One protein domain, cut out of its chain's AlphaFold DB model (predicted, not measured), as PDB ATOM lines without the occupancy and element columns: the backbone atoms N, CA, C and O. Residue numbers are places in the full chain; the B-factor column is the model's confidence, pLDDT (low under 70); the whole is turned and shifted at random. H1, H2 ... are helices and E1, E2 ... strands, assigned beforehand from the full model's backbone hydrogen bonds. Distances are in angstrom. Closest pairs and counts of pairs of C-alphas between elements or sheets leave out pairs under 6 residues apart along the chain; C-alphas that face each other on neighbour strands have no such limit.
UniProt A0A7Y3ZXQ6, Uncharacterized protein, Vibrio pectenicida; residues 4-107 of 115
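AT A GLANCE: This is residues 4 to 107 of the 115 residues of an uncharacterized protein of Vibrio pectenicida (UniProt A0A7Y3ZXQ6). A narrow, strongly twisted sheet of three strands, E1, E2 and E3, makes one side of the model, and a cluster of five short, mostly crossed helices makes the other. H4 sits between the sheet on one side and H1 and H5 on the other, with the hairpin of H2 and H3 along a third side; the turn between E2 and E3, residues 64 to 68, reaches away from the helices. The printed part has 104 residues, in the order H1 H2 H3 E1 E2 E3 H4 H5, and its class is mixed, helices and strands. The sheet order is E1, E2, E3, all antiparallel. The whole is compact, with a radius of gyration of the C-alphas of 14.3 A and spans of 44 by 34 by 24 A.

IN THESE COORDINATES: In the sheet, E1 is residues 45 to 50, E2 is residues 53 to 63 and 30.9 A long, and E3 is residues 69 to 78 and 26.8 A long. C-alpha 53 is at (121.153, 68.971, 91.820). H4, residues 84 to 95, is 15.5 A long, and H5 is residues 99 to 105, ending with C-alpha 105 at (101.655, 76.244, 110.761). H1, residues 4 to 13, is 14.3 A long and begins with C-alpha 4 at (99.340, 82.756, 116.353). H2 is residues 19 to 27 and H3 is residues 32 to 40.

HOW THE PARTS SIT: E1, E2 and E3 form a meander, each strand the antiparallel neighbour of the one before, with E1 and E3 as edge strands. Hairpin E1 and E2 has N 48 and O 55 at 2.9 A, within hydrogen-bond range. Hairpin E2 and E3 has N 60 and O 72 at 2.9 A, also within range. H4 only grazes the sheet, with its residues 84 to 90; the closest C-alphas of E3 and H4 are those of Ile 76 and Phe 86, 6.1 A apart. H2 only grazes it too, with residues 19 to 20. H4 touches H5 at a steep tilt of 66 degrees, opposite ways, closest at the C-alphas of Ala 88 and Arg 99, 4.7 A. H5 touches H1, about perpendicular at 81 degrees, closest at the C-alphas of Ser 7 and Ala 105, 4.7 A. H1 and H4 only just touch, with 3 pairs of C-alphas within 8 A, and touch only at their ends, H4 with residues 84 to 87 alone; the C-alphas of Leu 13 and Val 87 are closest, at 7.1 A. H2 and H3 form a helical hairpin, closest at the C-alphas of Lys 27 and Ala 35, 4.1 A. In H1, H2, H3, H4 and H5 every O i to N i+4 pair is within hydrogen-bond range.

THE WHOLE: The two C-alphas farthest apart are those of Glu 66 and Gly 107, at 44.3 A. The printed part has no cut, and each link between successive elements is tight. Mean pLDDT of the printed part is 90.1, and no printed residue is under 70.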
ATOM      1  N   LYS A   4      99.873  82.001 117.484       80.75
ATOM      2  CA  LYS A   4      99.340  82.756 116.353       80.75
ATOM      3  C   LYS A   4     100.449  83.507 115.612       80.75
ATOM      4  O   LYS A   4     100.536  83.378 114.395       80.75
ATOM      5  N   GLU A   5     101.325  84.184 116.348       84.50
ATOM      6  CA  GLU A   5     102.486  84.893 115.800       84.50
ATOM      7  C   GLU A   5     103.429  83.920 115.082       84.50
ATOM      8  O   GLU A   5     103.861  84.190 113.964       84.50
ATOM      9  N   PHE A   6     103.640  82.730 115.659       88.00
ATOM     10  CA  PHE A   6     104.418  81.663 115.021       88.00
ATOM     11  C   PHE A   6     103.838  81.249 113.676       88.00
ATOM     12  O   PHE A   6     104.552  81.162 112.679       88.00
ATOM     13  N   SER A   7     102.527  81.018 113.631       89.12
ATOM     14  CA  SER A   7     101.868  80.607 112.394       89.12
ATOM     15  C   SER A   7     101.952  81.688 111.318       89.12
ATOM     16  O   SER A   7     102.259  81.380 110.169       89.12
ATOM     17  N   GLU A   8     101.728  82.953 111.677       90.94
ATOM     18  CA  GLU A   8     101.820  84.076 110.738       90.94
ATOM     19  C   GLU A   8     103.244  84.246 110.195       90.94
ATOM     20  O   GLU A   8     103.423  84.390 108.981       90.94
ATOM     21  N   LEU A   9     104.251  84.128 111.065       91.50
ATOM     22  CA  LEU A   9     105.658  84.164 110.683       91.50
ATOM     23  C   LEU A   9     106.012  83.010 109.740       91.50
ATOM     24  O   LEU A   9     106.522  83.243 108.647       91.50
ATOM     25  N   VAL A  10     105.688  81.767 110.104       92.38
ATOM     26  CA  VAL A  10     105.962  80.586 109.270       92.38
ATOM     27  C   VAL A  10     105.304  80.707 107.897       92.38
ATOM     28  O   VAL A  10     105.932  80.393 106.885       92.38
ATOM     29  N   ILE A  11     104.068  81.208 107.829       91.81
ATOM     30  CA  ILE A  11     103.381  81.461 106.558       91.81
ATOM     31  C   ILE A  11     104.116  82.530 105.741       91.81
ATOM     32  O   ILE A  11     104.271  82.361 104.533       91.81
ATOM     33  N   ALA A  12     104.567  83.623 106.362       92.31
ATOM     34  CA  ALA A  12     105.311  84.683 105.679       92.31
ATOM     35  C   ALA A  12     106.665  84.194 105.134       92.31
ATOM     36  O   ALA A  12     107.031  84.523 104.003       92.31
ATOM     37  N   LEU A  13     107.364  83.357 105.900       93.00
ATOM     38  CA  LEU A  13     108.616  82.714 105.500       93.00
ATOM     39  C   LEU A  13     108.394  81.740 104.337       93.00
ATOM     40  O   LEU A  13     109.135  81.758 103.360       93.00
ATOM     41  N   CYS A  14     107.320  80.947 104.382       91.12
ATOM     42  CA  CYS A  14     106.977  79.990 103.328       91.12
ATOM     43  C   CYS A  14     106.506  80.626 102.009       91.12
ATOM     44  O   CYS A  14     106.274  79.895 101.046       91.12
ATOM     45  N   LYS A  15     106.319  81.952 101.968       90.75
ATOM     46  CA  LYS A  15     106.037  82.711 100.738       90.75
ATOM     47  C   LYS A  15     107.299  83.132  99.988       90.75
ATOM     48  O   LYS A  15     107.167  83.632  98.878       90.75
ATOM     49  N   GLN A  16     108.475  82.995 100.596       93.06
ATOM     50  CA  GLN A  16     109.736  83.301  99.927       93.06
ATOM     51  C   GLN A  16     110.128  82.160  98.985       93.06
ATOM     52  O   GLN A  16     109.789  81.001  99.226       93.06
ATOM     53  N   ASP A  17     110.881  82.488  97.941       87.25
ATOM     54  CA  ASP A  17     111.254  81.535  96.892       87.25
ATOM     55  C   ASP A  17     112.570  80.806  97.193       87.25
ATOM     56  O   ASP A  17     112.891  79.802  96.563       87.25
ATOM     57  N   SER A  18     113.368  81.313  98.138       89.06
ATOM     58  CA  SER A  18     114.715  80.794  98.392       89.06
ATOM     59  C   SER A  18     115.160  80.951  99.844       89.06
ATOM     60  O   SER A  18     114.754  81.882 100.542       89.06
ATOM     61  N   LEU A  19     116.055  80.062 100.289       90.50
ATOM     62  CA  LEU A  19     116.637  80.094 101.634       90.50
ATOM     63  C   LEU A  19     117.262  81.455 101.985       90.50
ATOM     64  O   LEU A  19     116.954  81.954 103.067       90.50
ATOM     65  N   PRO A  20     118.066  82.110 101.117       90.12
ATOM     66  CA  PRO A  20     118.625  83.419 101.439       90.12
ATOM     67  C   PRO A  20     117.551  84.467 101.744       90.12
ATOM     68  O   PRO A  20     117.697  85.214 102.702       90.12
ATOM     69  N   GLN A  21     116.444  84.493 100.993       91.62
ATOM     70  CA  GLN A  21     115.338  85.424 101.257       91.62
ATOM     71  C   GLN A  21     114.650  85.142 102.595       91.62
ATOM     72  O   GLN A  21     114.333  86.074 103.331       91.62
ATOM     73  N   VAL A  22     114.442  83.864 102.926       93.62
ATOM     74  CA  VAL A  22     113.900  83.473 104.234       93.62
ATOM     75  C   VAL A  22     114.835  83.918 105.353       93.62
ATOM     76  O   VAL A  22     114.376  84.502 106.329       93.62
ATOM     77  N   LEU A  23     116.138  83.679 105.205       92.38
ATOM     78  CA  LEU A  23     117.139  84.050 106.199       92.38
ATOM     79  C   LEU A  23     117.185  85.568 106.416       92.38
ATOM     80  O   LEU A  23     117.225  86.015 107.557       92.38
ATOM     81  N   GLU A  24     117.124  86.364 105.346       92.44
ATOM     82  CA  GLU A  24     117.040  87.824 105.453       92.44
ATOM     83  C   GLU A  24     115.776  88.272 106.195       92.44
ATOM     84  O   GLU A  24     115.855  89.166 107.036       92.44
ATOM     85  N   LEU A  25     114.632  87.623 105.950       93.50
ATOM     86  CA  LEU A  25     113.391  87.932 106.662       93.50
ATOM     87  C   LEU A  25     113.482  87.576 108.154       93.50
ATOM     88  O   LEU A  25     113.010  88.339 108.992       93.50
ATOM     89  N   LEU A  26     114.121  86.452 108.495       93.81
ATOM     90  CA  LEU A  26     114.343  86.049 109.886       93.81
ATOM     91  C   LEU A  26     115.258  87.034 110.629       93.81
ATOM     92  O   LEU A  26     114.982  87.364 111.776       93.81
ATOM     93  N   LYS A  27     116.310  87.552 109.982       93.06
ATOM     94  CA  LYS A  27     117.233  88.537 110.585       93.06
ATOM     95  C   LYS A  27     116.558  89.852 110.968       93.06
ATOM     96  O   LYS A  27     117.034  90.531 111.872       93.06
ATOM     97  N   VAL A  28     115.492  90.226 110.263       92.19
ATOM     98  CA  VAL A  28     114.701  91.439 110.535       92.19
ATOM     99  C   VAL A  28     113.401  91.135 111.281       92.19
ATOM    100  O   VAL A  28     112.516  91.989 111.336       92.19
ATOM    101  N   SER A  29     113.271  89.923 111.828       90.12
ATOM    102  CA  SER A  29     112.134  89.533 112.655       90.12
ATOM    103  C   SER A  29     112.007  90.458 113.867       90.12
ATOM    104  O   SER A  29     113.008  90.852 114.465       90.12
ATOM    105  N   GLU A  30     110.770  90.784 114.247       87.12
ATOM    106  CA  GLU A  30     110.478  91.557 115.464       87.12
ATOM    107  C   GLU A  30     110.827  90.774 116.740       87.12
ATOM    108  O   GLU A  30     111.054  91.360 117.796       87.12
ATOM    109  N   ASP A  31     110.891  89.446 116.631       88.81
ATOM    110  CA  ASP A  31     111.354  88.559 117.690       88.81
ATOM    111  C   ASP A  31     112.892  88.519 117.705       88.81
ATOM    112  O   ASP A  31     113.530  88.006 116.777       88.81
ATOM    113  N   GLU A  32     113.481  89.084 118.763       90.38
ATOM    114  CA  GLU A  32     114.932  89.203 118.921       90.38
ATOM    115  C   GLU A  32     115.623  87.834 118.965       90.38
ATOM    116  O   GLU A  32     116.707  87.689 118.401       90.38
ATOM    117  N   GLU A  33     114.993  86.810 119.552       90.88
ATOM    118  CA  GLU A  33     115.574  85.466 119.620       90.88
ATOM    119  C   GLU A  33     115.726  84.879 118.209       90.88
ATOM    120  O   GLU A  33     116.760  84.297 117.873       90.88
ATOM    121  N   ILE A  34     114.739  85.104 117.337       92.38
ATOM    122  CA  ILE A  34     114.790  84.680 115.930       92.38
ATOM    123  C   ILE A  34     115.821  85.466 115.140       92.38
ATOM    124  O   ILE A  34     116.588  84.868 114.382       92.38
ATOM    125  N   ALA A  35     115.839  86.788 115.302       93.62
ATOM    126  CA  ALA A  35     116.785  87.638 114.598       93.62
ATOM    127  C   ALA A  35     118.228  87.241 114.938       93.62
ATOM    128  O   ALA A  35     119.041  87.045 114.035       93.62
ATOM    129  N   GLN A  36     118.528  87.033 116.223       93.38
ATOM    130  CA  GLN A  36     119.843  86.578 116.680       93.38
ATOM    131  C   GLN A  36     120.181  85.178 116.161       93.38
ATOM    132  O   GLN A  36     121.279  84.967 115.642       93.38
ATOM    133  N   ALA A  37     119.236  84.236 116.221       92.56
ATOM    134  CA  ALA A  37     119.425  82.894 115.681       92.56
ATOM    135  C   ALA A  37     119.761  82.924 114.179       92.56
ATOM    136  O   ALA A  37     120.724  82.301 113.737       92.56
ATOM    137  N   ALA A  38     119.023  83.700 113.385       93.12
ATOM    138  CA  ALA A  38     119.257  83.827 111.949       93.12
ATOM    139  C   ALA A  38     120.559  84.562 111.604       93.12
ATOM    140  O   ALA A  38     121.211  84.235 110.610       93.12
ATOM    141  N   LEU A  39     120.959  85.540 112.419       92.38
ATOM    142  CA  LEU A  39     122.259  86.196 112.288       92.38
ATOM    143  C   LEU A  39     123.411  85.221 112.553       92.38
ATOM    144  O   LEU A  39     124.386  85.253 111.809       92.38
ATOM    145  N   SER A  40     123.278  84.327 113.538       90.44
ATOM    146  CA  SER A  40     124.282  83.295 113.839       90.44
ATOM    147  C   SER A  40     124.511  82.338 112.661       90.44
ATOM    148  O   SER A  40     125.640  81.966 112.356       90.44
ATOM    149  N   LEU A  41     123.439  82.008 111.933       89.94
ATOM    150  CA  LEU A  41     123.493  81.132 110.759       89.94
ATOM    151  C   LEU A  41     124.018  81.831 109.493       89.94
ATOM    152  O   LEU A  41     124.271  81.190 108.468       89.94
ATOM    153  N   ALA A  42     124.157  83.158 109.510       86.31
ATOM    154  CA  ALA A  42     124.598  83.909 108.347       86.31
ATOM    155  C   ALA A  42     126.051  83.562 107.993       86.31
ATOM    156  O   ALA A  42     126.968  83.776 108.777       86.31
ATOM    157  N   GLY A  43     126.265  83.058 106.776       85.19
ATOM    158  CA  GLY A  43     127.589  82.613 106.323       85.19
ATOM    159  C   GLY A  43     127.922  81.161 106.674       85.19
ATOM    160  O   GLY A  43     128.968  80.680 106.258       85.19
ATOM    161  N   GLN A  44     127.018  80.444 107.350       90.00
ATOM    162  CA  GLN A  44     127.146  79.014 107.651       90.00
ATOM    163  C   GLN A  44     126.451  78.121 106.612       90.00
ATOM    164  O   GLN A  44     126.171  76.961 106.881       90.00
ATOM    165  N   PHE A  45     126.133  78.643 105.424       91.44
ATOM    166  CA  PHE A  45     125.514  77.858 104.353       91.44
ATOM    167  C   PHE A  45     126.456  77.703 103.168       91.44
ATOM    168  O   PHE A  45     127.024  78.682 102.680       91.44
ATOM    169  N   ALA A  46     126.568  76.474 102.674       90.56
ATOM    170  CA  ALA A  46     127.341  76.120 101.496       90.56
ATOM    171  C   ALA A  46     126.424  75.528 100.422       90.56
ATOM    172  O   ALA A  46     125.534  74.731 100.715       90.56
ATOM    173  N   LEU A  47     126.658  75.906  99.167       90.50
ATOM    174  CA  LEU A  47     125.978  75.335  98.009       90.50
ATOM    175  C   LEU A  47     126.952  74.417  97.271       90.50
ATOM    176  O   LEU A  47     128.065  74.831  96.949       90.50
ATOM    177  N   ALA A  48     126.529  73.188  96.987       91.00
ATOM    178  CA  ALA A  48     127.311  72.234  96.213       91.00
ATOM    179  C   ALA A  48     126.431  71.502  95.197       91.00
ATOM    180  O   ALA A  48     125.300  71.132  95.495       91.00
ATOM    181  N   GLU A  49     126.955  71.278  93.994       91.31
ATOM    182  CA  GLU A  49     126.281  70.474  92.975       91.31
ATOM    183  C   GLU A  49     126.582  68.987  93.201       91.31
ATOM    184  O   GLU A  49     127.743  68.574  93.237       91.31
ATOM    185  N   VAL A  50     125.537  68.174  93.350       88.00
ATOM    186  CA  VAL A  50     125.635  66.722  93.520       88.00
ATOM    187  C   VAL A  50     124.632  66.063  92.586       88.00
ATOM    188  O   VAL A  50     123.439  66.329  92.671       88.00
ATOM    189  N   GLU A  51     125.116  65.212  91.679       84.44
ATOM    190  CA  GLU A  51     124.277  64.489  90.704       84.44
ATOM    191  C   GLU A  51     123.406  65.408  89.816       84.44
ATOM    192  O   GLU A  51     122.350  65.005  89.333       84.44
ATOM    193  N   GLY A  52     123.867  66.641  89.568       86.88
ATOM    194  CA  GLY A  52     123.137  67.652  88.793       86.88
ATOM    195  C   GLY A  52     122.080  68.423  89.593       86.88
ATOM    196  O   GLY A  52     121.360  69.233  89.016       86.88
ATOM    197  N   GLU A  53     121.988  68.197  90.904       88.50
ATOM    198  CA  GLU A  53     121.153  68.971  91.820       88.50
ATOM    199  C   GLU A  53     122.022  69.926  92.641       88.50
ATOM    200  O   GLU A  53     123.028  69.523  93.227       88.50
ATOM    201  N   GLN A  54     121.616  71.189  92.747       90.75
ATOM    202  CA  GLN A  54     122.243  72.125  93.676       90.75
ATOM    203  C   GLN A  54     121.716  71.841  95.083       90.75
ATOM    204  O   GLN A  54     120.533  72.018  95.359       90.75
ATOM    205  N   ARG A  55     122.578  71.366  95.977       92.62
ATOM    206  CA  ARG A  55     122.250  71.042  97.365       92.62
ATOM    207  C   ARG A  55     122.778  72.130  98.288       92.62
ATOM    208  O   ARG A  55     123.912  72.584  98.137       92.62
ATOM    209  N   ILE A  56     121.949  72.541  99.240       91.75
ATOM    210  CA  ILE A  56     122.285  73.534 100.255       91.75
ATOM    211  C   ILE A  56     122.555  72.811 101.571       91.75
ATOM    212  O   ILE A  56     121.717  72.056 102.075       91.75
ATOM    213  N   TYR A  57     123.732  73.069 102.122       92.94
ATOM    214  CA  TYR A  57     124.215  72.498 103.365       92.94
ATOM    215  C   TYR A  57     124.412  73.585 104.413       92.94
ATOM    216  O   TYR A  57     124.828  74.692 104.079       92.94
ATOM    217  N   HIS A  58     124.137  73.257 105.669       92.56
ATOM    218  CA  HIS A  58     124.553  74.039 106.826       92.56
ATOM    219  C   HIS A  58     125.874  73.475 107.348       92.56
ATOM    220  O   HIS A  58     126.024  72.260 107.461       92.56
ATOM    221  N   VAL A  59     126.842  74.352 107.594       91.44
ATOM    222  CA  VAL A  59     128.190  74.008 108.044       91.44
ATOM    223  C   VAL A  59     128.407  74.626 109.417       91.44
ATOM    224  O   VAL A  59     128.398  75.848 109.557       91.44
ATOM    225  N   THR A  60     128.626  73.777 110.414       88.19
ATOM    226  CA  THR A  60     128.943  74.188 111.788       88.19
ATOM    227  C   THR A  60     130.321  73.674 112.162       88.19
ATOM    228  O   THR A  60     130.691  72.568 111.778       88.19
ATOM    229  N   ILE A  61     131.087  74.477 112.896       86.19
ATOM    230  CA  ILE A  61     132.364  74.063 113.477       86.19
ATOM    231  C   ILE A  61     132.129  73.945 114.976       86.19
ATOM    232  O   ILE A  61     131.748  74.932 115.608       86.19
ATOM    233  N   GLU A  62     132.306  72.748 115.520       83.25
ATOM    234  CA  GLU A  62     132.175  72.482 116.952       83.25
ATOM    235  C   GLU A  62     133.456  71.832 117.470       83.25
ATOM    236  O   GLU A  62     134.048  70.983 116.799       83.25
ATOM    237  N   ASP A  63     133.875  72.215 118.675       85.06
ATOM    238  CA  ASP A  63     134.993  71.582 119.360       85.06
ATOM    239  C   ASP A  63     134.591  70.158 119.764       85.06
ATOM    240  O   ASP A  63     133.625  69.936 120.506       85.06
ATOM    241  N   ASN A  64     135.347  69.165 119.307       83.31
ATOM    242  CA  ASN A  64     135.153  67.802 119.774       83.31
ATOM    243  C   ASN A  64     135.637  67.657 121.243       83.31
ATOM    244  O   ASN A  64     136.300  68.544 121.791       83.31
ATOM    245  N   PRO A  65     135.360  66.527 121.923       82.56
ATOM    246  CA  PRO A  65     135.806  66.300 123.303       82.56
ATOM    247  C   PRO A  65     137.330  66.329 123.509       82.56
ATOM    248  O   PRO A  65     137.788  66.369 124.650       82.56
ATOM    249  N   GLU A  66     138.109  66.267 122.428       84.69
ATOM    250  CA  GLU A  66     139.574  66.339 122.422       84.69
ATOM    251  C   GLU A  66     140.086  67.777 122.195       84.69
ATOM    252  O   GLU A  66     141.286  68.025 122.316       84.69
ATOM    253  N   GLY A  67     139.182  68.739 121.965       83.25
ATOM    254  CA  GLY A  67     139.490  70.147 121.715       83.25
ATOM    255  C   GLY A  67     139.929  70.440 120.279       83.25
ATOM    256  O   GLY A  67     140.598  71.447 120.054       83.25
ATOM    257  N   GLU A  68     139.612  69.558 119.327       86.06
ATOM    258  CA  GLU A  68     139.853  69.778 117.900       86.06
ATOM    259  C   GLU A  68     138.590  70.307 117.213       86.06
ATOM    260  O   GLU A  68     137.486  69.814 117.461       86.06
ATOM    261  N   ASP A  69     138.770  71.278 116.314       85.25
ATOM    262  CA  ASP A  69     137.704  71.807 115.467       85.25
ATOM    263  C   ASP A  69     137.174  70.702 114.539       85.25
ATOM    264  O   ASP A  69     137.894  70.211 113.662       85.25
ATOM    265  N   GLN A  70     135.910  70.313 114.708       88.06
ATOM    266  CA  GLN A  70     135.238  69.361 113.832       88.06
ATOM    267  C   GLN A  70     134.159  70.058 112.998       88.06
ATOM    268  O   GLN A  70     133.247  70.695 113.521       88.06
ATOM    269  N   GLU A  71     134.257  69.906 111.676       87.62
ATOM    270  CA  GLU A  71     133.271  70.421 110.726       87.62
ATOM    271  C   GLU A  71     132.086  69.450 110.592       87.62
ATOM    272  O   GLU A  71     132.236  68.295 110.180       87.62
ATOM    273  N   TYR A  72     130.889  69.940 110.899       88.38
ATOM    274  CA  TYR A  72     129.616  69.251 110.727       88.38
ATOM    275  C   TYR A  72     128.877  69.842 109.535       88.38
ATOM    276  O   TYR A  72     128.572  71.032 109.503       88.38
ATOM    277  N   ILE A  73     128.586  68.994 108.550       90.12
ATOM    278  CA  ILE A  73     127.871  69.373 107.332       90.12
ATOM    279  C   ILE A  73     126.508  68.687 107.355       90.12
ATOM    280  O   ILE A  73     126.420  67.462 107.250       90.12
ATOM    281  N   GLU A  74     125.443  69.472 107.457       90.88
ATOM    282  CA  GLU A  74     124.070  68.980 107.424       90.88
ATOM    283  C   GLU A  74     123.376  69.383 106.122       90.88
ATOM    284  O   GLU A  74     123.417  70.536 105.702       90.88
ATOM    285  N   HIS A  75     122.722  68.429 105.455       91.38
ATOM    286  CA  HIS A  75     121.922  68.720 104.264       91.38
ATOM    287  C   HIS A  75     120.568  69.307 104.658       91.38
ATOM    288  O   HIS A  75     119.775  68.653 105.336       91.38
ATOM    289  N   ILE A  76     120.288  70.520 104.185       91.00
ATOM    290  CA  ILE A  76     119.078  71.264 104.548       91.00
ATOM    291  C   ILE A  76     117.983  71.081 103.500       91.00
ATOM    292  O   ILE A  76     116.857  70.686 103.815       91.00
ATOM    293  N   MET A  77     118.305  71.392 102.246       91.56
ATOM    294  CA  MET A  77     117.381  71.331 101.112       91.56
ATOM    295  C   MET A  77     118.138  71.436  99.788       91.56
ATOM    296  O   MET A  77     119.318  71.785  99.775       91.56
ATOM    297  N   ASN A  78     117.466  71.164  98.672       91.06
ATOM    298  CA  ASN A  78     118.000  71.456  97.343       91.06
ATOM    299  C   ASN A  78     117.552  72.849  96.866       91.06
ATOM    300  O   ASN A  78     116.588  73.425  97.370       91.06
ATOM    301  N   GLU A  79     118.241  73.416  95.884       86.38
ATOM    302  CA  GLU A  79     117.767  74.605  95.184       86.38
ATOM    303  C   GLU A  79     116.459  74.269  94.451       86.38
ATOM    304  O   GLU A  79     116.345  73.233  93.795       86.38
ATOM    305  N   GLY A  80     115.447  75.124  94.606       83.94
ATOM    306  CA  GLY A  80     114.104  74.886  94.073       83.94
ATOM    307  C   GLY A  80     113.213  73.984  94.936       83.94
ATOM    308  O   GLY A  80     112.028  73.852  94.624       83.94
ATOM    309  N   ASP A  81     113.727  73.402  96.028       88.38
ATOM    310  CA  ASP A  81     112.862  72.786  97.037       88.38
ATOM    311  C   ASP A  81     112.009  73.845  97.747       88.38
ATOM    312  O   ASP A  81     112.358  75.020  97.860       88.38
ATOM    313  N   ASP A  82     110.894  73.390  98.309       89.69
ATOM    314  CA  ASP A  82     110.046  74.223  99.148       89.69
ATOM    315  C   ASP A  82     110.805  74.694 100.401       89.69
ATOM    316  O   ASP A  82     111.277  73.882 101.210       89.69
ATOM    317  N   VAL A  83     110.872  76.016 100.591       92.19
ATOM    318  CA  VAL A  83     111.567  76.647 101.721       92.19
ATOM    319  C   VAL A  83     111.026  76.217 103.085       92.19
ATOM    320  O   VAL A  83     111.725  76.362 104.084       92.19
ATOM    321  N   VAL A  84     109.830  75.612 103.154       92.06
ATOM    322  CA  VAL A  84     109.300  75.000 104.383       92.06
ATOM    323  C   VAL A  84     110.275  73.989 104.995       92.06
ATOM    324  O   VAL A  84     110.273  73.811 106.210       92.06
ATOM    325  N   ARG A  85     111.136  73.346 104.191       91.81
ATOM    326  CA  ARG A  85     112.195  72.455 104.691       91.81
ATOM    327  C   ARG A  85     113.196  73.209 105.556       91.81
ATOM    328  O   ARG A  85     113.428  72.798 106.689       91.81
ATOM    329  N   PHE A  86     113.717  74.322 105.044       93.19
ATOM    330  CA  PHE A  86     114.619  75.198 105.783       93.19
ATOM    331  C   PHE A  86     113.927  75.822 106.994       93.19
ATOM    332  O   PHE A  86     114.473  75.774 108.087       93.19
ATOM    333  N   VAL A  87     112.702  76.333 106.836       94.12
ATOM    334  CA  VAL A  87     111.945  76.933 107.947       94.12
ATOM    335  C   VAL A  87     111.725  75.905 109.063       94.12
ATOM    336  O   VAL A  87     111.943  76.199 110.234       94.12
ATOM    337  N   ALA A  88     111.343  74.673 108.722       93.75
ATOM    338  CA  ALA A  88     111.162  73.604 109.699       93.75
ATOM    339  C   ALA A  88     112.469  73.180 110.374       93.75
ATOM    340  O   ALA A  88     112.459  72.935 111.574       93.75
ATOM    341  N   TRP A  89     113.563  73.101 109.617       93.81
ATOM    342  CA  TRP A  89     114.891  72.827 110.157       93.81
ATOM    343  C   TRP A  89     115.351  73.927 111.122       93.81
ATOM    344  O   TRP A  89     115.753  73.627 112.239       93.81
ATOM    345  N   PHE A  90     115.200  75.197 110.738       94.31
ATOM    346  CA  PHE A  90     115.580  76.350 111.551       94.31
ATOM    347  C   PHE A  90     114.883  76.330 112.912       94.31
ATOM    348  O   PHE A  90     115.533  76.440 113.946       94.31
ATOM    349  N   PHE A  91     113.561  76.148 112.926       93.62
ATOM    350  CA  PHE A  91     112.806  76.120 114.177       93.62
ATOM    351  C   PHE A  91     113.078  74.871 115.024       93.62
ATOM    352  O   PHE A  91     112.995  74.942 116.246       93.62
ATOM    353  N   GLU A  92     113.438  73.746 114.408       93.06
ATOM    354  CA  GLU A  92     113.853  72.551 115.145       93.06
ATOM    355  C   GLU A  92     115.218  72.745 115.810       93.06
ATOM    356  O   GLU A  92     115.342  72.509 117.005       93.06
ATOM    357  N   VAL A  93     116.223  73.217 115.068       90.75
ATOM    358  CA  VAL A  93     117.593  73.361 115.584       90.75
ATOM    359  C   VAL A  93     117.717  74.529 116.561       90.75
ATOM    360  O   VAL A  93     118.368  74.398 117.592       90.75
ATOM    361  N   MET A  94     117.075  75.664 116.270       91.56
ATOM    362  CA  MET A  94     117.238  76.881 117.073       91.56
ATOM    363  C   MET A  94     116.251  76.973 118.244       91.56
ATOM    364  O   MET A  94     116.537  77.660 119.221       91.56
ATOM    365  N   PHE A  95     115.095  76.302 118.158       91.06
ATOM    366  CA  PHE A  95     113.993  76.462 119.120       91.06
ATOM    367  C   PHE A  95     113.367  75.139 119.597       91.06
ATOM    368  O   PHE A  95     112.356  75.175 120.298       91.06
ATOM    369  N   ASP A  96     113.923  73.978 119.224       90.69
ATOM    370  CA  ASP A  96     113.397  72.636 119.550       90.69
ATOM    371  C   ASP A  96     111.935  72.411 119.097       90.69
ATOM    372  O   ASP A  96     111.208  71.549 119.597       90.69
ATOM    373  N   VAL A  97     111.466  73.188 118.114       91.50
ATOM    374  CA  VAL A  97     110.113  73.048 117.568       91.50
ATOM    375  C   VAL A  97     110.095  71.887 116.589       91.50
ATOM    376  O   VAL A  97     110.839  71.849 115.609       91.50
ATOM    377  N   LYS A  98     109.184  70.935 116.786       91.38
ATOM    378  CA  LYS A  98     109.105  69.772 115.898       91.38
ATOM    379  C   LYS A  98     108.793  70.228 114.479       91.38
ATOM    380  O   LYS A  98     107.790  70.906 114.261       91.38
ATOM    381  N   ARG A  99     109.528  69.716 113.484       90.56
ATOM    382  CA  ARG A  99     109.274  70.015 112.056       90.56
ATOM    383  C   ARG A  99     107.797  69.908 111.671       90.56
ATOM    384  O   ARG A  99     107.283  70.738 110.931       90.56
ATOM    385  N   LYS A 100     107.087  68.903 112.196       90.88
ATOM    386  CA  LYS A 100     105.650  68.713 111.944       90.88
ATOM    387  C   LYS A 100     104.813  69.944 112.319       90.88
ATOM    388  O   LYS A 100     103.866  70.245 111.599       90.88
ATOM    389  N   GLU A 101     105.139  70.625 113.412       90.81
ATOM    390  CA  GLU A 101     104.427  71.821 113.878       90.81
ATOM    391  C   GLU A 101     104.644  72.985 112.915       90.81
ATOM    392  O   GLU A 101     103.677  73.615 112.495       90.81
ATOM    393  N   THR A 102     105.877  73.183 112.447       91.94
ATOM    394  CA  THR A 102     106.190  74.183 111.418       91.94
ATOM    395  C   THR A 102     105.447  73.909 110.110       91.94
ATOM    396  O   THR A 102     104.864  74.810 109.514       91.94
ATOM    397  N   TYR A 103     105.380  72.652 109.668       91.81
ATOM    398  CA  TYR A 103     104.609  72.303 108.469       91.81
ATOM    399  C   TYR A 103     103.108  72.556 108.647       91.81
ATOM    400  O   TYR A 103     102.465  73.088 107.742       91.81
ATOM    401  N   GLN A 104     102.548  72.213 109.810       91.12
ATOM    402  CA  GLN A 104     101.145  72.487 110.120       91.12
ATOM    403  C   GLN A 104     100.848  73.989 110.152       91.12
ATOM    404  O   GLN A 104      99.845  74.410 109.581       91.12
ATOM    405  N   ALA A 105     101.737  74.787 110.745       90.12
ATOM    406  CA  ALA A 105     101.655  76.244 110.761       90.12
ATOM    407  C   ALA A 105     101.693  76.844 109.345       90.12
ATOM    408  O   ALA A 105     100.915  77.741 109.033       90.12
ATOM    409  N   ALA A 106     102.511  76.282 108.450       89.25
ATOM    410  CA  ALA A 106     102.549  76.657 107.035       89.25
ATOM    411  C   ALA A 106     101.308  76.208 106.234       89.25
ATOM    412  O   ALA A 106     101.203  76.510 105.044       89.25
ATOM    413  N   GLY A 107     100.398  75.432 106.835       85.50
ATOM    414  CA  GLY A 107      99.289  74.787 106.128       85.50
ATOM    415  C   GLY A 107      99.740  73.703 105.140       85.50
ATOM    416  O   GLY A 107      98.986  73.349 104.233       85.50
TER     417      GLY A 107